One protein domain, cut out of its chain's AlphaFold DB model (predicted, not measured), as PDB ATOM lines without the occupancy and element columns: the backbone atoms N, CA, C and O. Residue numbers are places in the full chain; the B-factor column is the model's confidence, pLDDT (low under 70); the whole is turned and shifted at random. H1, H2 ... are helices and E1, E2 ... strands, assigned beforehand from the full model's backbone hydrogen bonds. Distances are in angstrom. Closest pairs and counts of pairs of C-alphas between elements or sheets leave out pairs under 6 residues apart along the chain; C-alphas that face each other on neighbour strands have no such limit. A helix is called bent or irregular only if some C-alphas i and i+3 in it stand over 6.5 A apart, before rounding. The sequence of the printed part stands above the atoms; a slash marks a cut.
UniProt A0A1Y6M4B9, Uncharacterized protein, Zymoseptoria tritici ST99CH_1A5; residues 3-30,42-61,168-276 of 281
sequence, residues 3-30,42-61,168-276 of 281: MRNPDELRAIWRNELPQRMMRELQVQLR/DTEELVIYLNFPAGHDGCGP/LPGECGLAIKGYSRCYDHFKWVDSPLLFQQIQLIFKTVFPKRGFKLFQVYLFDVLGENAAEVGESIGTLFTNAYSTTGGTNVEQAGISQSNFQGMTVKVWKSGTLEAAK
ATOM      1  N   MET A   3     136.278 203.217 186.144       71.19
ATOM      2  CA  MET A   3     137.616 203.507 186.663       71.19
ATOM      3  C   MET A   3     137.561 204.761 187.530       71.19
ATOM      4  O   MET A   3     137.002 205.768 187.098       71.19
ATOM      5  N   ARG A   4     138.164 204.715 188.724       68.06
ATOM      6  CA  ARG A   4     138.119 205.851 189.657       68.06
ATOM      7  C   ARG A   4     139.064 206.987 189.277       68.06
ATOM      8  O   ARG A   4     138.695 208.146 189.439       68.06
ATOM      9  N   ASN A   5     140.257 206.680 188.761       74.19
ATOM     10  CA  ASN A   5     141.248 207.701 188.423       74.19
ATOM     11  C   ASN A   5     142.127 207.297 187.217       74.19
ATOM     12  O   ASN A   5     142.903 206.343 187.307       74.19
ATOM     13  N   PRO A   6     142.078 208.036 186.093       76.19
ATOM     14  CA  PRO A   6     142.932 207.776 184.931       76.19
ATOM     15  C   PRO A   6     144.440 207.864 185.195       76.19
ATOM     16  O   PRO A   6     145.223 207.206 184.504       76.19
ATOM     17  N   ASP A   7     144.870 208.657 186.178       77.88
ATOM     18  CA  ASP A   7     146.291 208.800 186.491       77.88
ATOM     19  C   ASP A   7     146.865 207.580 187.220       77.88
ATOM     20  O   ASP A   7     148.067 207.323 187.098       77.88
ATOM     21  N   GLU A   8     146.022 206.786 187.892       77.00
ATOM     22  CA  GLU A   8     146.410 205.487 188.454       77.00
ATOM     23  C   GLU A   8     146.755 204.506 187.339       77.00
ATOM     24  O   GLU A   8     147.819 203.897 187.370       77.00
ATOM     25  N   LEU A   9     145.923 204.420 186.297       76.06
ATOM     26  CA  LEU A   9     146.162 203.525 185.162       76.06
ATOM     27  C   LEU A   9     147.458 203.873 184.421       76.06
ATOM     28  O   LEU A   9     148.235 202.987 184.070       76.06
ATOM     29  N   ARG A  10     147.744 205.168 184.245       79.88
ATOM     30  CA  ARG A  10     149.026 205.622 183.682       79.88
ATOM     31  C   ARG A  10     150.207 205.245 184.571       79.88
ATOM     32  O   ARG A  10     151.243 204.838 184.053       79.88
ATOM     33  N   ALA A  11     150.066 205.392 185.888       81.31
ATOM     34  CA  ALA A  11     151.114 205.028 186.834       81.31
ATOM     35  C   ALA A  11     151.360 203.512 186.847       81.31
ATOM     36  O   ALA A  11     152.509 203.085 186.908       81.31
ATOM     37  N   ILE A  12     150.303 202.706 186.733       78.62
ATOM     38  CA  ILE A  12     150.405 201.249 186.637       78.62
ATOM     39  C   ILE A  12     151.101 200.841 185.339       78.62
ATOM     40  O   ILE A  12     152.069 200.089 185.382       78.62
ATOM     41  N   TRP A  13     150.687 201.405 184.202       74.69
ATOM     42  CA  TRP A  13     151.303 201.123 182.901       74.69
ATOM     43  C   TRP A  13     152.802 201.450 182.865       74.69
ATOM     44  O   TRP A  13     153.581 200.774 182.200       74.69
ATOM     45  N   ARG A  14     153.217 202.491 183.595       76.94
ATOM     46  CA  ARG A  14     154.627 202.886 183.728       76.94
ATOM     47  C   ARG A  14     155.372 202.153 184.839       76.94
ATOM     48  O   ARG A  14     156.567 202.370 184.992       76.94
ATOM     49  N   ASN A  15     154.690 201.300 185.601       71.75
ATOM     50  CA  ASN A  15     155.239 200.622 186.774       71.75
ATOM     51  C   ASN A  15     155.781 201.597 187.843       71.75
ATOM     52  O   ASN A  15     156.753 201.327 188.545       71.75
ATOM     53  N   GLU A  16     155.137 202.760 187.943       80.56
ATOM     54  CA  GLU A  16     155.465 203.859 188.857       80.56
ATOM     55  C   GLU A  16     154.405 204.020 189.954       80.56
ATOM     56  O   GLU A  16     154.470 204.959 190.751       80.56
ATOM     57  N   LEU A  17     153.379 203.160 189.967       80.69
ATOM     58  CA  LEU A  17     152.228 203.327 190.848       80.69
ATOM     59  C   LEU A  17     152.650 203.465 192.319       80.69
ATOM     60  O   LEU A  17     152.279 204.480 192.908       80.69
ATOM     61  N   PRO A  18     153.458 202.573 192.922       77.12
ATOM     62  CA  PRO A  18     153.820 202.728 194.330       77.12
ATOM     63  C   PRO A  18     154.629 204.009 194.616       77.12
ATOM     64  O   PRO A  18     154.410 204.668 195.634       77.12
ATOM     65  N   GLN A  19     155.511 204.435 193.707       81.62
ATOM     66  CA  GLN A  19     156.291 205.673 193.837       81.62
ATOM     67  C   GLN A  19     155.398 206.914 193.746       81.62
ATOM     68  O   GLN A  19     155.543 207.852 194.536       81.62
ATOM     69  N   ARG A  20     154.444 206.920 192.809       80.25
ATOM     70  CA  ARG A  20     153.486 208.019 192.641       80.25
ATOM     71  C   ARG A  20     152.456 208.043 193.765       80.25
ATOM     72  O   ARG A  20     152.102 209.130 194.214       80.25
ATOM     73  N   MET A  21     152.052 206.891 194.302       75.19
ATOM     74  CA  MET A  21     151.237 206.780 195.523       75.19
ATOM     75  C   MET A  21     151.888 207.440 196.733       75.19
ATOM     76  O   MET A  21     151.192 208.067 197.525       75.19
ATOM     77  N   MET A  22     153.211 207.341 196.860       72.25
ATOM     78  CA  MET A  22     153.958 207.948 197.964       72.25
ATOM     79  C   MET A  22     154.187 209.456 197.817       72.25
ATOM     80  O   MET A  22     154.697 210.083 198.744       72.25
ATOM     81  N   ARG A  23     153.829 210.043 196.670       74.88
ATOM     82  CA  ARG A  23     154.071 211.458 196.365       74.88
ATOM     83  C   ARG A  23     152.790 212.166 195.944       74.88
ATOM     84  O   ARG A  23     152.184 212.892 196.722       74.88
ATOM     85  N   GLU A  24     152.387 211.944 194.700       70.31
ATOM     86  CA  GLU A  24     151.378 212.727 193.985       70.31
ATOM     87  C   GLU A  24     149.966 212.180 194.205       70.31
ATOM     88  O   GLU A  24     149.021 212.932 194.443       70.31
ATOM     89  N   LEU A  25     149.820 210.853 194.166       67.00
ATOM     90  CA  LEU A  25     148.517 210.196 194.222       67.00
ATOM     91  C   LEU A  25     148.008 210.037 195.660       67.00
ATOM     92  O   LEU A  25     146.831 209.753 195.850       67.00
ATOM     93  N   GLN A  26     148.834 210.290 196.686       64.44
ATOM     94  CA  GLN A  26     148.445 210.149 198.097       64.44
ATOM     95  C   GLN A  26     147.220 211.001 198.477       64.44
ATOM     96  O   GLN A  26     146.432 210.627 199.347       64.44
ATOM     97  N   VAL A  27     147.067 212.169 197.842       55.44
ATOM     98  CA  VAL A  27     145.956 213.101 198.088       55.44
ATOM     99  C   VAL A  27     144.701 212.688 197.316       55.44
ATOM    100  O   VAL A  27     143.598 212.826 197.842       55.44
ATOM    101  N   GLN A  28     144.876 212.149 196.108       53.06
ATOM    102  CA  GLN A  28     143.796 211.722 195.211       53.06
ATOM    103  C   GLN A  28     143.193 210.373 195.629       53.06
ATOM    104  O   GLN A  28     141.994 210.163 195.500       53.06
ATOM    105  N   LEU A  29     144.013 209.498 196.216       52.75
ATOM    106  CA  LEU A  29     143.648 208.174 196.728       52.75
ATOM    107  C   LEU A  29     143.135 208.194 198.170       52.75
ATOM    108  O   LEU A  29     143.022 207.140 198.801       52.75
ATOM    109  N   ARG A  30     142.860 209.375 198.749       46.12
ATOM    110  CA  ARG A  30     142.301 209.438 200.101       46.12
ATOM    111  C   ARG A  30     140.967 208.706 200.111       46.12
ATOM    112  O   ARG A  30     139.954 209.231 199.656       46.12
ATOM    113  N   ASP A  42     126.413 199.317 205.745       43.09
ATOM    114  CA  ASP A  42     125.653 198.233 205.112       43.09
ATOM    115  C   ASP A  42     125.659 198.303 203.570       43.09
ATOM    116  O   ASP A  42     124.786 197.751 202.908       43.09
ATOM    117  N   THR A  43     126.632 198.993 202.983       53.41
ATOM    118  CA  THR A  43     126.752 199.223 201.554       53.41
ATOM    119  C   THR A  43     127.743 198.222 200.976       53.41
ATOM    120  O   THR A  43     128.958 198.325 201.173       53.41
ATOM    121  N   GLU A  44     127.204 197.196 200.325       59.50
ATOM    122  CA  GLU A  44     127.933 196.156 199.594       59.50
ATOM    123  C   GLU A  44     128.582 196.768 198.338       59.50
ATOM    124  O   GLU A  44     128.098 196.621 197.216       59.50
ATOM    125  N   GLU A  45     129.665 197.524 198.537       69.69
ATOM    126  CA  GLU A  45     130.464 198.110 197.462       69.69
ATOM    127  C   GLU A  45     131.467 197.104 196.897       69.69
ATOM    128  O   GLU A  45     132.499 196.800 197.511       69.69
ATOM    129  N   LEU A  46     131.172 196.644 195.683       74.94
ATOM    130  CA  LEU A  46     132.012 195.735 194.920       74.94
ATOM    131  C   LEU A  46     133.117 196.503 194.200       74.94
ATOM    132  O   LEU A  46     132.845 197.325 193.322       74.94
ATOM    133  N   VAL A  47     134.368 196.205 194.536       78.62
ATOM    134  CA  VAL A  47     135.532 196.873 193.945       78.62
ATOM    135  C   VAL A  47     136.606 195.882 193.541       78.62
ATOM    136  O   VAL A  47     136.873 194.922 194.263       78.62
ATOM    137  N   ILE A  48     137.268 196.160 192.421       82.38
ATOM    138  CA  ILE A  48     138.554 195.547 192.093       82.38
ATOM    139  C   ILE A  48     139.639 196.372 192.764       82.38
ATOM    140  O   ILE A  48     139.741 197.582 192.539       82.38
ATOM    141  N   TYR A  49     140.449 195.717 193.583       83.38
ATOM    142  CA  TYR A  49     141.578 196.328 194.258       83.38
ATOM    143  C   TYR A  49     142.895 195.743 193.753       83.38
ATOM    144  O   TYR A  49     142.959 194.608 193.286       83.38
ATOM    145  N   LEU A  50     143.952 196.533 193.900       84.06
ATOM    146  CA  LEU A  50     145.328 196.120 193.684       84.06
ATOM    147  C   LEU A  50     146.126 196.328 194.967       84.06
ATOM    148  O   LEU A  50     145.960 197.341 195.645       84.06
ATOM    149  N   ASN A  51     147.017 195.398 195.268       84.00
ATOM    150  CA  ASN A  51     147.832 195.338 196.466       84.00
ATOM    151  C   ASN A  51     149.305 195.219 196.075       84.00
ATOM    152  O   ASN A  51     149.688 194.291 195.374       84.00
ATOM    153  N   PHE A  52     150.164 196.117 196.553       84.31
ATOM    154  CA  PHE A  52     151.575 196.151 196.157       84.31
ATOM    155  C   PHE A  52     152.514 196.213 197.363       84.31
ATOM    156  O   PHE A  52     152.330 197.062 198.241       84.31
ATOM    157  N   PRO A  53     153.557 195.368 197.420       85.50
ATOM    158  CA  PRO A  53     154.673 195.558 198.334       85.50
ATOM    159  C   PRO A  53     155.591 196.655 197.803       85.50
ATOM    160  O   PRO A  53     156.136 196.523 196.708       85.50
ATOM    161  N   ALA A  54     155.849 197.689 198.597       87.88
ATOM    162  CA  ALA A  54     156.911 198.636 198.274       87.88
ATOM    163  C   ALA A  54     157.566 199.222 199.528       87.88
ATOM    164  O   ALA A  54     156.984 199.226 200.618       87.88
ATOM    165  N   GLY A  55     158.806 199.687 199.374       87.38
ATOM    166  CA  GLY A  55     159.532 200.426 200.400       87.38
ATOM    167  C   GLY A  55     158.906 201.793 200.678       87.38
ATOM    168  O   GLY A  55     157.980 202.234 199.996       87.38
ATOM    169  N   HIS A  56     159.446 202.509 201.664       85.12
ATOM    170  CA  HIS A  56     159.038 203.893 201.950       85.12
ATOM    171  C   HIS A  56     159.198 204.858 200.763       85.12
ATOM    172  O   HIS A  56     158.531 205.886 200.718       85.12
ATOM    173  N   ASP A  57     160.086 204.544 199.828       84.75
ATOM    174  CA  ASP A  57     160.330 205.290 198.594       84.75
ATOM    175  C   ASP A  57     159.425 204.850 197.429       84.75
ATOM    176  O   ASP A  57     159.507 205.419 196.343       84.75
ATOM    177  N   GLY A  58     158.561 203.852 197.646       84.31
ATOM    178  CA  GLY A  58     157.752 203.227 196.605       84.31
ATOM    179  C   GLY A  58     158.538 202.262 195.712       84.31
ATOM    180  O   GLY A  58     157.981 201.729 194.763       84.31
ATOM    181  N   CYS A  59     159.815 201.999 195.993       89.00
ATOM    182  CA  CYS A  59     160.611 201.069 195.201       89.00
ATOM    183  C   CYS A  59     160.561 199.655 195.783       89.00
ATOM    184  O   CYS A  59     160.372 199.446 196.987       89.00
ATOM    185  N   GLY A  60     160.791 198.669 194.919       89.94
ATOM    186  CA  GLY A  60     161.051 197.302 195.342       89.94
ATOM    187  C   GLY A  60     162.420 197.135 196.023       89.94
ATOM    188  O   GLY A  60     163.092 198.118 196.364       89.94
ATOM    189  N   PRO A  61     162.847 195.892 196.278       91.25
ATOM    190  CA  PRO A  61     164.228 195.581 196.647       91.25
ATOM    191  C   PRO A  61     165.221 196.086 195.591       91.25
ATOM    192  O   PRO A  61     164.935 196.084 194.392       91.25
ATOM    193  N   LEU A 168     158.055 194.426 192.612       82.50
ATOM    194  CA  LEU A 168     157.364 193.151 192.749       82.50
ATOM    195  C   LEU A 168     155.998 193.178 192.070       82.50
ATOM    196  O   LEU A 168     155.324 194.212 192.111       82.50
ATOM    197  N   PRO A 169     155.560 192.029 191.524       80.62
ATOM    198  CA  PRO A 169     154.183 191.852 191.107       80.62
ATOM    199  C   PRO A 169     153.232 192.189 192.255       80.62
ATOM    200  O   PRO A 169     153.463 191.815 193.410       80.62
ATOM    201  N   GLY A 170     152.182 192.931 191.924       81.31
ATOM    202  CA  GLY A 170     151.088 193.192 192.849       81.31
ATOM    203  C   GLY A 170     150.116 192.023 192.891       81.31
ATOM    204  O   GLY A 170     150.081 191.207 191.973       81.31
ATOM    205  N   GLU A 171     149.291 191.982 193.925       85.88
ATOM    206  CA  GLU A 171     148.099 191.152 193.997       85.88
ATOM    207  C   GLU A 171     146.888 191.939 193.495       85.88
ATOM    208  O   GLU A 171     146.745 193.122 193.792       85.88
ATOM    209  N   CYS A 172     146.018 191.295 192.727       85.88
ATOM    210  CA  CYS A 172     144.736 191.856 192.308       85.88
ATOM    211  C   CYS A 172     143.610 190.995 192.875       85.88
ATOM    212  O   CYS A 172     143.693 189.773 192.796       85.88
ATOM    213  N   GLY A 173     142.546 191.613 193.377       80.12
ATOM    214  CA  GLY A 173     141.388 190.877 193.875       80.12
ATOM    215  C   GLY A 173     140.102 191.693 193.833       80.12
ATOM    216  O   GLY A 173     140.117 192.904 193.610       80.12
ATOM    217  N   LEU A 174     138.972 191.025 194.056       79.88
ATOM    218  CA  LEU A 174     137.666 191.665 194.242       79.88
ATOM    219  C   LEU A 174     137.322 191.713 195.735       79.88
ATOM    220  O   LEU A 174     137.552 190.754 196.470       79.88
ATOM    221  N   ALA A 175     136.704 192.804 196.176       77.38
ATOM    222  CA  ALA A 175     136.148 192.931 197.516       77.38
ATOM    223  C   ALA A 175     134.691 193.404 197.464       77.38
ATOM    224  O   ALA A 175     134.384 194.354 196.758       77.38
ATOM    225  N   ILE A 176     133.815 192.777 198.262       73.38
ATOM    226  CA  ILE A 176     132.377 193.120 198.408       73.38
ATOM    227  C   ILE A 176     132.160 194.317 199.343       73.38
ATOM    228  O   ILE A 176     131.123 194.971 199.332       73.38
ATOM    229  N   LYS A 177     133.146 194.601 200.194       72.50
ATOM    230  CA  LYS A 177     133.160 195.758 201.088       72.50
ATOM    231  C   LYS A 177     134.457 196.499 200.873       72.50
ATOM    232  O   LYS A 177     135.348 196.435 201.724       72.50
ATOM    233  N   GLY A 178     134.559 197.160 199.718       68.62
ATOM    234  CA  GLY A 178     135.738 197.913 199.308       68.62
ATOM    235  C   GLY A 178     136.337 198.679 200.478       68.62
ATOM    236  O   GLY A 178     137.415 198.314 200.942       68.62
ATOM    237  N   TYR A 179     135.617 199.649 201.050       67.50
ATOM    238  CA  TYR A 179     136.127 200.479 202.152       67.50
ATOM    239  C   TYR A 179     136.636 199.697 203.366       67.50
ATOM    240  O   TYR A 179     137.720 200.005 203.862       67.50
ATOM    241  N   SER A 180     135.924 198.659 203.813       68.81
ATOM    242  CA  SER A 180     136.402 197.787 204.896       68.81
ATOM    243  C   SER A 180     137.720 197.107 204.526       68.81
ATOM    244  O   SER A 180     138.650 197.101 205.331       68.81
ATOM    245  N   ARG A 181     137.866 196.652 203.275       70.94
ATOM    246  CA  ARG A 181     139.121 196.090 202.759       70.94
ATOM    247  C   ARG A 181     140.283 197.081 202.862       70.94
ATOM    248  O   ARG A 181     141.383 196.664 203.197       70.94
ATOM    249  N   CYS A 182     140.076 198.386 202.657       66.25
ATOM    250  CA  CYS A 182     141.145 199.379 202.867       66.25
ATOM    251  C   CYS A 182     141.583 199.512 204.318       66.25
ATOM    252  O   CYS A 182     142.717 199.911 204.564       66.25
ATOM    253  N   TYR A 183     140.730 199.194 205.283       67.38
ATOM    254  CA  TYR A 183     141.168 199.118 206.668       67.38
ATOM    255  C   TYR A 183     141.796 197.764 206.960       67.38
ATOM    256  O   TYR A 183     142.790 197.719 207.657       67.38
ATOM    257  N   ASP A 184     141.312 196.667 206.392       68.00
ATOM    258  CA  ASP A 184     141.811 195.337 206.747       68.00
ATOM    259  C   ASP A 184     143.016 194.857 205.924       68.00
ATOM    260  O   ASP A 184     143.649 193.874 206.309       68.00
ATOM    261  N   HIS A 185     143.409 195.555 204.851       71.81
ATOM    262  CA  HIS A 185     144.521 195.137 203.981       71.81
ATOM    263  C   HIS A 185     145.835 194.923 204.746       71.81
ATOM    264  O   HIS A 185     146.568 193.975 204.471       71.81
ATOM    265  N   PHE A 186     146.118 195.733 205.774       69.75
ATOM    266  CA  PHE A 186     147.336 195.585 206.579       69.75
ATOM    267  C   PHE A 186     147.372 194.293 207.407       69.75
ATOM    268  O   PHE A 186     148.445 193.906 207.872       69.75
ATOM    269  N   LYS A 187     146.213 193.653 207.614       68.88
ATOM    270  CA  LYS A 187     146.076 192.362 208.299       68.88
ATOM    271  C   LYS A 187     146.261 191.180 207.348       68.88
ATOM    272  O   LYS A 187     146.246 190.048 207.817       68.88
ATOM    273  N   TRP A 188     146.388 191.432 206.042       70.81
ATOM    274  CA  TRP A 188     146.563 190.422 204.993       70.81
ATOM    275  C   TRP A 188     145.477 189.345 204.939       70.81
ATOM    276  O   TRP A 188     145.656 188.317 204.296       70.81
ATOM    277  N   VAL A 189     144.332 189.581 205.580       67.88
ATOM    278  CA  VAL A 189     143.181 188.670 205.554       67.88
ATOM    279  C   VAL A 189     142.831 188.384 204.090       67.88
ATOM    280  O   VAL A 189     142.988 189.267 203.254       67.88
ATOM    281  N   ASP A 190     142.452 187.159 203.741       68.62
ATOM    282  CA  ASP A 190     142.053 186.764 202.376       68.62
ATOM    283  C   ASP A 190     143.068 187.073 201.249       68.62
ATOM    284  O   ASP A 190     142.704 187.081 200.081       68.62
ATOM    285  N   SER A 191     144.340 187.364 201.560       75.88
ATOM    286  CA  SER A 191     145.377 187.563 200.530       75.88
ATOM    287  C   SER A 191     146.035 186.222 200.172       75.88
ATOM    288  O   SER A 191     146.182 185.381 201.064       75.88
ATOM    289  N   PRO A 192     146.527 186.012 198.939       79.19
ATOM    290  CA  PRO A 192     147.227 184.785 198.561       79.19
ATOM    291  C   PRO A 192     148.408 184.463 199.487       79.19
ATOM    292  O   PRO A 192     149.197 185.347 199.822       79.19
ATOM    293  N   LEU A 193     148.578 183.186 199.859       78.75
ATOM    294  CA  LEU A 193     149.624 182.742 200.798       78.75
ATOM    295  C   LEU A 193     151.030 183.220 200.385       78.75
ATOM    296  O   LEU A 193     151.800 183.702 201.217       78.75
ATOM    297  N   LEU A 194     151.343 183.132 199.085       84.62
ATOM    298  CA  LEU A 194     152.616 183.586 198.518       84.62
ATOM    299  C   LEU A 194     152.835 185.087 198.752       84.62
ATOM    300  O   LEU A 194     153.916 185.499 199.173       84.62
ATOM    301  N   PHE A 195     151.799 185.900 198.538       85.19
ATOM    302  CA  PHE A 195     151.859 187.343 198.751       85.19
ATOM    303  C   PHE A 195     152.144 187.692 200.216       85.19
ATOM    304  O   PHE A 195     152.993 188.535 200.512       85.19
ATOM    305  N   GLN A 196     151.485 187.003 201.149       81.38
ATOM    306  CA  GLN A 196     151.714 187.206 202.580       81.38
ATOM    307  C   GLN A 196     153.139 186.829 202.989       81.38
ATOM    308  O   GLN A 196     153.789 187.569 203.731       81.38
ATOM    309  N   GLN A 197     153.646 185.710 202.462       82.62
ATOM    310  CA  GLN A 197     155.013 185.265 202.712       82.62
ATOM    311  C   GLN A 197     156.033 186.302 202.216       82.62
ATOM    312  O   GLN A 197     156.954 186.660 202.950       82.62
ATOM    313  N   ILE A 198     155.838 186.850 201.015       88.31
ATOM    314  CA  ILE A 198     156.673 187.926 200.457       88.31
ATOM    315  C   ILE A 198     156.691 189.153 201.380       88.31
ATOM    316  O   ILE A 198     157.764 189.658 201.722       88.31
ATOM    317  N   GLN A 199     155.521 189.605 201.840       85.06
ATOM    318  CA  GLN A 199     155.410 190.750 202.752       85.06
ATOM    319  C   GLN A 199     156.140 190.510 204.079       85.06
ATOM    320  O   GLN A 199     156.817 191.406 204.597       85.06
ATOM    321  N   LEU A 200     156.034 189.300 204.630       80.06
ATOM    322  CA  LEU A 200     156.735 188.923 205.853       80.06
ATOM    323  C   LEU A 200     158.254 188.942 205.665       80.06
ATOM    324  O   LEU A 200     158.972 189.491 206.510       80.06
ATOM    325  N   ILE A 201     158.749 188.370 204.564       84.81
ATOM    326  CA  ILE A 201     160.176 188.387 204.240       84.81
ATOM    327  C   ILE A 201     160.671 189.820 204.139       84.81
ATOM    328  O   ILE A 201     161.653 190.154 204.795       84.81
ATOM    329  N   PHE A 202     159.970 190.699 203.428       86.12
ATOM    330  CA  PHE A 202     160.388 192.092 203.315       86.12
ATOM    331  C   PHE A 202     160.463 192.830 204.645       86.12
ATOM    332  O   PHE A 202     161.471 193.487 204.920       86.12
ATOM    333  N   LYS A 203     159.449 192.686 205.504       78.56
ATOM    334  CA  LYS A 203     159.465 193.302 206.839       78.56
ATOM    335  C   LYS A 203     160.601 192.776 207.716       78.56
ATOM    336  O   LYS A 203     161.100 193.509 208.568       78.56
ATOM    337  N   THR A 204     161.014 191.527 207.511       76.50
ATOM    338  CA  THR A 204     162.022 190.881 208.358       76.50
ATOM    339  C   THR A 204     163.447 191.096 207.857       76.50
ATOM    340  O   THR A 204     164.345 191.363 208.654       76.50
ATOM    341  N   VAL A 205     163.652 190.991 206.546       78.25
ATOM    342  CA  VAL A 205     164.956 191.089 205.882       78.25
ATOM    343  C   VAL A 205     165.375 192.539 205.668       78.25
ATOM    344  O   VAL A 205     166.545 192.875 205.842       78.25
ATOM    345  N   PHE A 206     164.429 193.421 205.341       83.12
ATOM    346  CA  PHE A 206     164.709 194.825 205.042       83.12
ATOM    347  C   PHE A 206     164.016 195.778 206.032       83.12
ATOM    348  O   PHE A 206     163.319 196.707 205.611       83.12
ATOM    349  N   PRO A 207     164.218 195.629 207.358       79.00
ATOM    350  CA  PRO A 207     163.475 196.399 208.357       79.00
ATOM    351  C   PRO A 207     163.706 197.912 208.228       79.00
ATOM    352  O   PRO A 207     162.803 198.700 208.485       79.00
ATOM    353  N   LYS A 208     164.894 198.331 207.767       83.12
ATOM    354  CA  LYS A 208     165.241 199.749 207.559       83.12
ATOM    355  C   LYS A 208     164.616 200.363 206.300       83.12
ATOM    356  O   LYS A 208     164.477 201.577 206.239       83.12
ATOM    357  N   ARG A 209     164.241 199.548 205.304       84.75
ATOM    358  CA  ARG A 209     163.536 200.013 204.090       84.75
ATOM    359  C   ARG A 209     162.051 200.266 204.359       84.75
ATOM    360  O   ARG A 209     161.396 200.929 203.559       84.75
ATOM    361  N   GLY A 210     161.547 199.729 205.477       82.38
ATOM    362  CA  GLY A 210     160.178 199.875 205.958       82.38
ATOM    363  C   GLY A 210     159.140 199.558 204.892       82.38
ATOM    364  O   GLY A 210     158.249 200.359 204.621       82.38
ATOM    365  N   PHE A 211     159.288 198.377 204.289       86.12
ATOM    366  CA  PHE A 211     158.322 197.848 203.340       86.12
ATOM    367  C   PHE A 211     156.920 197.801 203.945       86.12
ATOM    368  O   PHE A 211     156.713 197.356 205.081       86.12
ATOM    369  N   LYS A 212     155.954 198.263 203.155       81.94
ATOM    370  CA  LYS A 212     154.536 198.298 203.493       81.94
ATOM    371  C   LYS A 212     153.725 197.739 202.337       81.94
ATOM    372  O   LYS A 212     154.186 197.671 201.198       81.94
ATOM    373  N   LEU A 213     152.503 197.353 202.672       80.75
ATOM    374  CA  LEU A 213     151.491 197.041 201.687       80.75
ATOM    375  C   LEU A 213     150.756 198.327 201.317       80.75
ATOM    376  O   LEU A 213     150.282 199.041 202.200       80.75
ATOM    377  N   PHE A 214     150.666 198.591 200.024       79.94
ATOM    378  CA  PHE A 214     149.842 199.640 199.447       79.94
ATOM    379  C   PHE A 214     148.622 199.008 198.802       79.94
ATOM    380  O   PHE A 214     148.777 198.006 198.112       79.94
ATOM    381  N   GLN A 215     147.446 199.600 198.998       79.88
ATOM    382  CA  GLN A 215     146.222 199.177 198.327       79.88
ATOM    383  C   GLN A 215     145.654 200.316 197.479       79.88
ATOM    384  O   GLN A 215     145.591 201.458 197.939       79.88
ATOM    385  N   VAL A 216     145.207 199.989 196.269       79.19
ATOM    386  CA  VAL A 216     144.512 200.881 195.332       79.19
ATOM    387  C   VAL A 216     143.166 200.277 194.961       79.19
ATOM    388  O   VAL A 216     143.060 199.064 194.809       79.19
ATOM    389  N   TYR A 217     142.144 201.115 194.797       80.19
ATOM    390  CA  TYR A 217     140.871 200.713 194.200       80.19
ATOM    391  C   TYR A 217     140.860 201.077 192.731       80.19
ATOM    392  O   TYR A 217     140.735 202.245 192.380       80.19
ATOM    393  N   LEU A 218     140.967 200.061 191.887       78.81
ATOM    394  CA  LEU A 218     141.092 200.255 190.456       78.81
ATOM    395  C   LEU A 218     139.729 200.510 189.803       78.81
ATOM    396  O   LEU A 218     139.571 201.448 189.019       78.81
ATOM    397  N   PHE A 219     138.734 199.687 190.145       80.31
ATOM    398  CA  PHE A 219     137.426 199.715 189.497       80.31
ATOM    399  C   PHE A 219     136.273 199.534 190.476       80.31
ATOM    400  O   PHE A 219     136.323 198.654 191.332       80.31
ATOM    401  N   ASP A 220     135.189 200.279 190.258       79.25
ATOM    402  CA  ASP A 220     133.875 199.946 190.806       79.25
ATOM    403  C   ASP A 220     133.188 198.909 189.898       79.25
ATOM    404  O   ASP A 220     133.101 199.068 188.666       79.25
ATOM    405  N   VAL A 221     132.691 197.831 190.504       75.12
ATOM    406  CA  VAL A 221     132.034 196.721 189.809       75.12
ATOM    407  C   VAL A 221     130.524 196.906 189.864       75.12
ATOM    408  O   VAL A 221     129.904 196.887 190.919       75.12
ATOM    409  N   LEU A 222     129.928 197.068 188.683       75.56
ATOM    410  CA  LEU A 222     128.499 197.367 188.511       75.56
ATOM    411  C   LEU A 222     127.686 196.151 188.028       75.56
ATOM    412  O   LEU A 222     126.550 196.304 187.591       75.56
ATOM    413  N   GLY A 223     128.285 194.960 188.018       68.50
ATOM    414  CA  GLY A 223     127.648 193.727 187.560       68.50
ATOM    415  C   GLY A 223     128.615 192.545 187.534       68.50
ATOM    416  O   GLY A 223     129.827 192.741 187.501       68.50
ATOM    417  N   GLU A 224     128.070 191.332 187.525       70.06
ATOM    418  CA  GLU A 224     128.817 190.070 187.624       70.06
ATOM    419  C   GLU A 224     129.860 189.912 186.505       70.06
ATOM    420  O   GLU A 224     131.052 189.828 186.785       70.06
ATOM    421  N   ASN A 225     129.453 190.060 185.239       73.75
ATOM    422  CA  ASN A 225     130.380 190.013 184.096       73.75
ATOM    423  C   ASN A 225     131.483 191.087 184.170       73.75
ATOM    424  O   ASN A 225     132.541 190.951 183.561       73.75
ATOM    425  N   ALA A 226     131.245 192.192 184.886       76.12
ATOM    426  CA  ALA A 226     132.241 193.243 185.057       76.12
ATOM    427  C   ALA A 226     133.269 192.916 186.154       76.12
ATOM    428  O   ALA A 226     134.360 193.479 186.113       76.12
ATOM    429  N   ALA A 227     132.958 192.033 187.109       75.50
ATOM    430  CA  ALA A 227     133.932 191.569 188.099       75.50
ATOM    431  C   ALA A 227     135.042 190.761 187.419       75.50
ATOM    432  O   ALA A 227     136.211 191.111 187.555       75.50
ATOM    433  N   GLU A 228     134.676 189.753 186.623       75.88
ATOM    434  CA  GLU A 228     135.641 188.879 185.938       75.88
ATOM    435  C   GLU A 228     136.565 189.660 184.997       75.88
ATOM    436  O   GLU A 228     137.788 189.496 185.011       75.88
ATOM    437  N   VAL A 229     135.985 190.567 184.203       81.19
ATOM    438  CA  VAL A 229     136.747 191.429 183.290       81.19
ATOM    439  C   VAL A 229     137.660 192.371 184.076       81.19
ATOM    440  O   VAL A 229     138.819 192.555 183.705       81.19
ATOM    441  N   GLY A 230     137.166 192.957 185.168       80.81
ATOM    442  CA  GLY A 230     137.932 193.898 185.981       80.81
ATOM    443  C   GLY A 230     139.116 193.242 186.686       80.81
ATOM    444  O   GLY A 230     140.219 193.783 186.651       80.81
ATOM    445  N   GLU A 231     138.914 192.056 187.263       80.94
ATOM    446  CA  GLU A 231     139.972 191.264 187.896       80.94
ATOM    447  C   GLU A 231     141.009 190.795 186.870       80.94
ATOM    448  O   GLU A 231     142.212 190.860 187.130       80.94
ATOM    449  N   SER A 232     140.564 190.394 185.675       82.25
ATOM    450  CA  SER A 232     141.458 190.010 184.579       82.25
ATOM    451  C   SER A 232     142.357 191.171 184.153       82.25
ATOM    452  O   SER A 232     143.573 191.008 184.052       82.25
ATOM    453  N   ILE A 233     141.777 192.358 183.947       83.50
ATOM    454  CA  ILE A 233     142.520 193.571 183.586       83.50
ATOM    455  C   ILE A 233     143.486 193.967 184.708       83.50
ATOM    456  O   ILE A 233     144.664 194.203 184.445       83.50
ATOM    457  N   GLY A 234     143.007 194.011 185.955       82.75
ATOM    458  CA  GLY A 234     143.831 194.362 187.111       82.75
ATOM    459  C   GLY A 234     145.007 193.403 187.290       82.75
ATOM    460  O   GLY A 234     146.137 193.838 187.491       82.75
ATOM    461  N   THR A 235     144.773 192.108 187.103       83.75
ATOM    462  CA  THR A 235     145.824 191.096 187.195       83.75
ATOM    463  C   THR A 235     146.865 191.225 186.084       83.75
ATOM    464  O   THR A 235     148.061 191.096 186.349       83.75
ATOM    465  N   LEU A 236     146.443 191.503 184.846       82.69
ATOM    466  CA  LEU A 236     147.369 191.747 183.734       82.69
ATOM    467  C   LEU A 236     148.232 192.982 183.994       82.69
ATOM    468  O   LEU A 236     149.437 192.959 183.768       82.69
ATOM    469  N   PHE A 237     147.629 194.043 184.522       79.75
ATOM    470  CA  PHE A 237     148.335 195.271 184.854       79.75
ATOM    471  C   PHE A 237     149.413 195.102 185.925       79.75
ATOM    472  O   PHE A 237     150.417 195.812 185.890       79.75
ATOM    473  N   THR A 238     149.233 194.176 186.864       77.44
ATOM    474  CA  THR A 238     150.197 193.949 187.947       77.44
ATOM    475  C   THR A 238     151.058 192.710 187.748       77.44
ATOM    476  O   THR A 238     151.822 192.366 188.653       77.44
ATOM    477  N   ASN A 239     150.939 192.038 186.593       78.31
ATOM    478  CA  ASN A 239     151.499 190.709 186.345       78.31
ATOM    479  C   ASN A 239     151.204 189.740 187.503       78.31
ATOM    480  O   ASN A 239     152.077 188.976 187.910       78.31
ATOM    481  N   ALA A 240     149.993 189.795 188.075       79.31
ATOM    482  CA  ALA A 240     149.689 189.081 189.312       79.31
ATOM    483  C   ALA A 240     149.638 187.562 189.125       79.31
ATOM    484  O   ALA A 240     149.803 186.853 190.105       79.31
ATOM    485  N   TYR A 241     149.433 187.021 187.922       79.31
ATOM    486  CA  TYR A 241     149.292 185.571 187.756       79.31
ATOM    487  C   TYR A 241     150.583 184.804 188.045       79.31
ATOM    488  O   TYR A 241     151.656 185.140 187.545       79.31
ATOM    489  N   SER A 242     150.463 183.685 188.764       70.44
ATOM    490  CA  SER A 242     151.602 182.809 189.057       70.44
ATOM    491  C   SER A 242     152.314 182.292 187.802       70.44
ATOM    492  O   SER A 242     153.519 182.068 187.838       70.44
ATOM    493  N   THR A 243     151.598 182.124 186.684       70.19
ATOM    494  CA  THR A 243     152.173 181.688 185.395       70.19
ATOM    495  C   THR A 243     153.167 182.691 184.810       70.19
ATOM    496  O   THR A 243     154.050 182.294 184.058       70.19
ATOM    497  N   THR A 244     153.063 183.968 185.178       72.06
ATOM    498  CA  THR A 244     153.988 185.037 184.775       72.06
ATOM    499  C   THR A 244     154.879 185.493 185.933       72.06
ATOM    500  O   THR A 244     155.383 186.614 185.926       72.06
ATOM    501  N   GLY A 245     155.045 184.652 186.962       73.19
ATOM    502  CA  GLY A 245     155.847 184.965 188.146       73.19
ATOM    503  C   GLY A 245     155.165 185.896 189.152       73.19
ATOM    504  O   GLY A 245     155.848 186.477 189.992       73.19
ATOM    505  N   GLY A 246     153.848 186.068 189.064       81.69
ATOM    506  CA  GLY A 246     153.048 186.886 189.971       81.69
ATOM    507  C   GLY A 246     152.660 186.208 191.285       81.69
ATOM    508  O   GLY A 246     153.051 185.075 191.571       81.69
ATOM    509  N   THR A 247     151.891 186.923 192.110       80.75
ATOM    510  CA  THR A 247     151.525 186.505 193.474       80.75
ATOM    511  C   THR A 247     150.098 185.975 193.638       80.75
ATOM    512  O   THR A 247     149.804 185.352 194.658       80.75
ATOM    513  N   ASN A 248     149.224 186.184 192.653       79.94
ATOM    514  CA  ASN A 248     147.912 185.550 192.554       79.94
ATOM    515  C   ASN A 248     148.089 184.095 192.137       79.94
ATOM    516  O   ASN A 248     148.733 183.778 191.134       79.94
ATOM    517  N   VAL A 249     147.492 183.201 192.917       64.62
ATOM    518  CA  VAL A 249     147.577 181.750 192.701       64.62
ATOM    519  C   VAL A 249     146.329 181.174 192.034       64.62
ATOM    520  O   VAL A 249     146.324 179.994 191.690       64.62
ATOM    521  N   GLU A 250     145.311 182.009 191.828       64.62
ATOM    522  CA  GLU A 250     144.022 181.670 191.231       64.62
ATOM    523  C   GLU A 250     143.778 182.517 189.978       64.62
ATOM    524  O   GLU A 250     144.296 183.629 189.836       64.62
ATOM    525  N   GLN A 251     143.019 181.951 189.041       56.38
ATOM    526  CA  GLN A 251     142.580 182.640 187.833       56.38
ATOM    527  C   GLN A 251     141.436 183.604 188.174       56.38
ATOM    528  O   GLN A 251     140.665 183.340 189.101       56.38
ATOM    529  N   ALA A 252     141.310 184.694 187.409       51.47
ATOM    530  CA  ALA A 252     140.195 185.626 187.558       51.47
ATOM    531  C   ALA A 252     138.842 184.891 187.568       51.47
ATOM    532  O   ALA A 252     138.639 183.946 186.802       51.47
ATOM    533  N   GLY A 253     137.947 185.292 188.474       46.03
ATOM    534  CA  GLY A 253     136.645 184.654 188.701       46.03
ATOM    535  C   GLY A 253     136.668 183.402 189.592       46.03
ATOM    536  O   GLY A 253     135.649 183.073 190.194       46.03
ATOM    537  N   ILE A 254     137.816 182.729 189.752       43.09
ATOM    538  CA  ILE A 254     137.963 181.570 190.658       43.09
ATOM    539  C   ILE A 254     138.370 182.011 192.068       43.09
ATOM    540  O   ILE A 254     138.035 181.322 193.031       43.09
ATOM    541  N   SER A 255     138.997 183.186 192.221       51.03
ATOM    542  CA  SER A 255     139.469 183.705 193.519       51.03
ATOM    543  C   SER A 255     138.369 184.168 194.490       51.03
ATOM    544  O   SER A 255     138.550 185.003 195.371       51.03
ATOM    545  N   GLN A 256     137.168 183.633 194.313       50.03
ATOM    546  CA  GLN A 256     135.909 184.205 194.748       50.03
ATOM    547  C   GLN A 256     135.089 183.203 195.575       50.03
ATOM    548  O   GLN A 256     133.887 183.038 195.363       50.03
ATOM    549  N   SER A 257     135.706 182.538 196.557       40.88
ATOM    550  CA  SER A 257     134.981 181.634 197.470       40.88
ATOM    551  C   SER A 257     133.814 182.329 198.199       40.88
ATOM    552  O   SER A 257     132.799 181.699 198.481       40.88
ATOM    553  N   ASN A 258     133.897 183.648 198.417       44.75
ATOM    554  CA  ASN A 258     132.840 184.450 199.051       44.75
ATOM    555  C   ASN A 258     131.783 185.013 198.078       44.75
ATOM    556  O   ASN A 258     130.713 185.435 198.517       44.75
ATOM    557  N   PHE A 259     132.041 185.021 196.769       46.12
ATOM    558  CA  PHE A 259     131.109 185.539 195.754       46.12
ATOM    559  C   PHE A 259     130.045 184.523 195.372       46.12
ATOM    560  O   PHE A 259     128.903 184.892 195.118       46.12
ATOM    561  N   GLN A 260     130.399 183.233 195.384       46.97
ATOM    562  CA  GLN A 260     129.448 182.145 195.140       46.97
ATOM    563  C   GLN A 260     128.297 182.138 196.167       46.97
ATOM    564  O   GLN A 260     127.251 181.546 195.915       46.97
ATOM    565  N   GLY A 261     128.456 182.832 197.304       47.41
ATOM    566  CA  GLY A 261     127.403 183.070 198.295       47.41
ATOM    567  C   GLY A 261     126.554 184.336 198.077       47.41
ATOM    568  O   GLY A 261     125.610 184.560 198.837       47.41
ATOM    569  N   MET A 262     126.853 185.183 197.084       55.97
ATOM    570  CA  MET A 262     126.108 186.424 196.837       55.97
ATOM    571  C   MET A 262     124.841 186.166 196.021       55.97
ATOM    572  O   MET A 262     124.877 185.730 194.875       55.97
ATOM    573  N   THR A 263     123.688 186.508 196.592       56.25
ATOM    574  CA  THR A 263     122.407 186.387 195.884       56.25
ATOM    575  C   THR A 263     122.230 187.491 194.834       56.25
ATOM    576  O   THR A 263     122.720 188.605 194.991       56.25
ATOM    577  N   VAL A 264     121.425 187.254 193.791       58.38
ATOM    578  CA  VAL A 264     121.054 188.277 192.781       58.38
ATOM    579  C   VAL A 264     120.493 189.565 193.413       58.38
ATOM    580  O   VAL A 264     120.589 190.653 192.844       58.38
ATOM    581  N   LYS A 265     119.900 189.470 194.609       60.41
ATOM    582  CA  LYS A 265     119.400 190.625 195.364       60.41
ATOM    583  C   LYS A 265     120.536 191.550 195.822       60.41
ATOM    584  O   LYS A 265     120.397 192.758 195.676       60.41
ATOM    585  N   VAL A 266     121.633 190.963 196.300       60.25
ATOM    586  CA  VAL A 266     122.870 191.628 196.755       60.25
ATOM    587  C   VAL A 266     123.570 192.319 195.573       60.25
ATOM    588  O   VAL A 266     123.970 193.479 195.648       60.25
ATOM    589  N   TRP A 267     123.585 191.667 194.406       61.56
ATOM    590  CA  TRP A 267     124.041 192.279 193.151       61.56
ATOM    591  C   TRP A 267     123.270 193.548 192.791       61.56
ATOM    592  O   TRP A 267     123.851 194.576 192.435       61.56
ATOM    593  N   LYS A 268     121.942 193.492 192.895       58.53
ATOM    594  CA  LYS A 268     121.073 194.622 192.560       58.53
ATOM    595  C   LYS A 268     121.189 195.768 193.571       58.53
ATOM    596  O   LYS A 268     121.119 196.919 193.145       58.53
ATOM    597  N   SER A 269     121.391 195.489 194.862       59.53
ATOM    598  CA  SER A 269     121.605 196.527 195.885       59.53
ATOM    599  C   SER A 269     122.934 197.257 195.705       59.53
ATOM    600  O   SER A 269     122.916 198.484 195.608       59.53
ATOM    601  N   GLY A 270     124.052 196.537 195.555       55.75
ATOM    602  CA  GLY A 270     125.373 197.158 195.359       55.75
ATOM    603  C   GLY A 270     125.447 198.031 194.098       55.75
ATOM    604  O   GLY A 270     125.999 199.132 194.110       55.75
ATOM    605  N   THR A 271     124.782 197.605 193.017       55.00
ATOM    606  CA  THR A 271     124.711 198.371 191.756       55.00
ATOM    607  C   THR A 271     123.941 199.694 191.914       55.00
ATOM    608  O   THR A 271     124.320 200.714 191.334       55.00
ATOM    609  N   LEU A 272     122.866 199.707 192.715       52.84
ATOM    610  CA  LEU A 272     122.046 200.899 192.979       52.84
ATOM    611  C   LEU A 272     122.753 201.934 193.867       52.84
ATOM    612  O   LEU A 272     122.437 203.122 193.781       52.84
ATOM    613  N   GLU A 273     123.686 201.506 194.715       51.75
ATOM    614  CA  GLU A 273     124.475 202.394 195.575       51.75
ATOM    615  C   GLU A 273     125.692 202.971 194.860       51.75
ATOM    616  O   GLU A 273     125.928 204.177 194.951       51.75
ATOM    617  N   ALA A 274     126.388 202.169 194.049       46.66
ATOM    618  CA  ALA A 274     127.464 202.663 193.192       46.66
ATOM    619  C   ALA A 274     126.967 203.756 192.220       46.66
ATOM    620  O   ALA A 274     127.654 204.753 191.996       46.66
ATOM    621  N   ALA A 275     125.724 203.650 191.729       48.38
ATOM    622  CA  ALA A 275     125.074 204.678 190.906       48.38
ATOM    623  C   ALA A 275     124.777 206.005 191.648       48.38
ATOM    624  O   ALA A 275     124.518 207.028 191.007       48.38
ATOM    625  N   LYS A 276     124.798 206.001 192.990       41.91
ATOM    626  CA  LYS A 276     124.590 207.177 193.857       41.91
ATOM    627  C   LYS A 276     125.898 207.775 194.386       41.91
ATOM    628  O   LYS A 276     125.840 208.792 195.079       41.91
TER     629      LYS A 276
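What this domain is: This is residues 3 to 30, 42 to 61 and 168 to 276 of the 281 residues of an uncharacterized protein of Zymoseptoria tritici ST99CH_1A5 (UniProt A0A1Y6M4B9). A strongly twisted sheet of three strands, E2, E1 and E3, forms the middle, with H5 covering one face, H3 covering the other and H4 beyond H3 toward one end. H1 and H2 make a small corner by E3, and H6 lies at the opposite end of the long axis from H4. The printed part has 157 residues, with six named helices and three named strands in the order H1 H2 E1 E2 H3 H4 E3 H5 H6; the sheet order E2 E1 E3 is antiparallel throughout, and the class is mixed, helices and strands. It is compact, with a radius of gyration of the C-alphas of 15.3 A, and elongated, spanning 48 by 31 by 27 A.

Where its parts are: H1 is residues 6 to 13, from C-alpha 6 at (142.932, 207.776, 184.931), and H2 is residues 17 to 21. E1, residues 47 to 54, is 21.9 A long. E2 is residues 171 to 175, H3 residues 178 to 187, and H4, residues 193 to 205, is 18.2 A long. E3, residues 212 to 220, is 24.3 A long, and H5, residues 224 to 237, 20.4 A. H6, residues 264 to 274, ends with C-alpha 274 at (127.464, 202.663, 193.192). H3 is irregular: C-alphas 183 and 186 are 7.1 A apart.

How they stand to each other: Inner strand E1 is antiparallel to E3 at 157 degrees, with N 50 and O 216 2.8 A apart, and to E2 at 148 degrees, with N 51 and O 171 2.7 A apart, both within hydrogen-bond range. The arrangement is three layers, helices on both faces of the sheet: H3 and H4 on one, H5 on the other. E2, H3, H4 and E3 form a split strand-helix-strand unit, two strands running the same way with E1 between them, and its crossover is right-handed. H5 lies over E1 at a height over the sheet of 8.5 A; its closest C-alpha pair with E2 is Thr 235 and Cys 172, 5.3 A. H2 lies over E3 on the same face as H5. H1 only just touches H2, only at the corner, with 3 pairs of C-alphas within 8 A. H6 is not on the sheet. Every O i to N i+4 pair is within hydrogen-bond range in H1, H2, H4 and H6, against 4 of 6 in H3 and 8 of 10 in H5.

The domain as a whole: The farthest C-alphas, of Lys 208 and Lys 265, are 48.3 A apart. The printed part has two cuts: across the first, with 11 residues not printed, C-alphas 30 and 42 are 20.7 A apart, and across the second, with 106 residues not printed, C-alphas 61 and 168 are 8.3 A apart. The link from H5 to H6 is long, 26 residues. Mean pLDDT of the printed part is 72.5; 50 residues are under 70, among them 249 to 276.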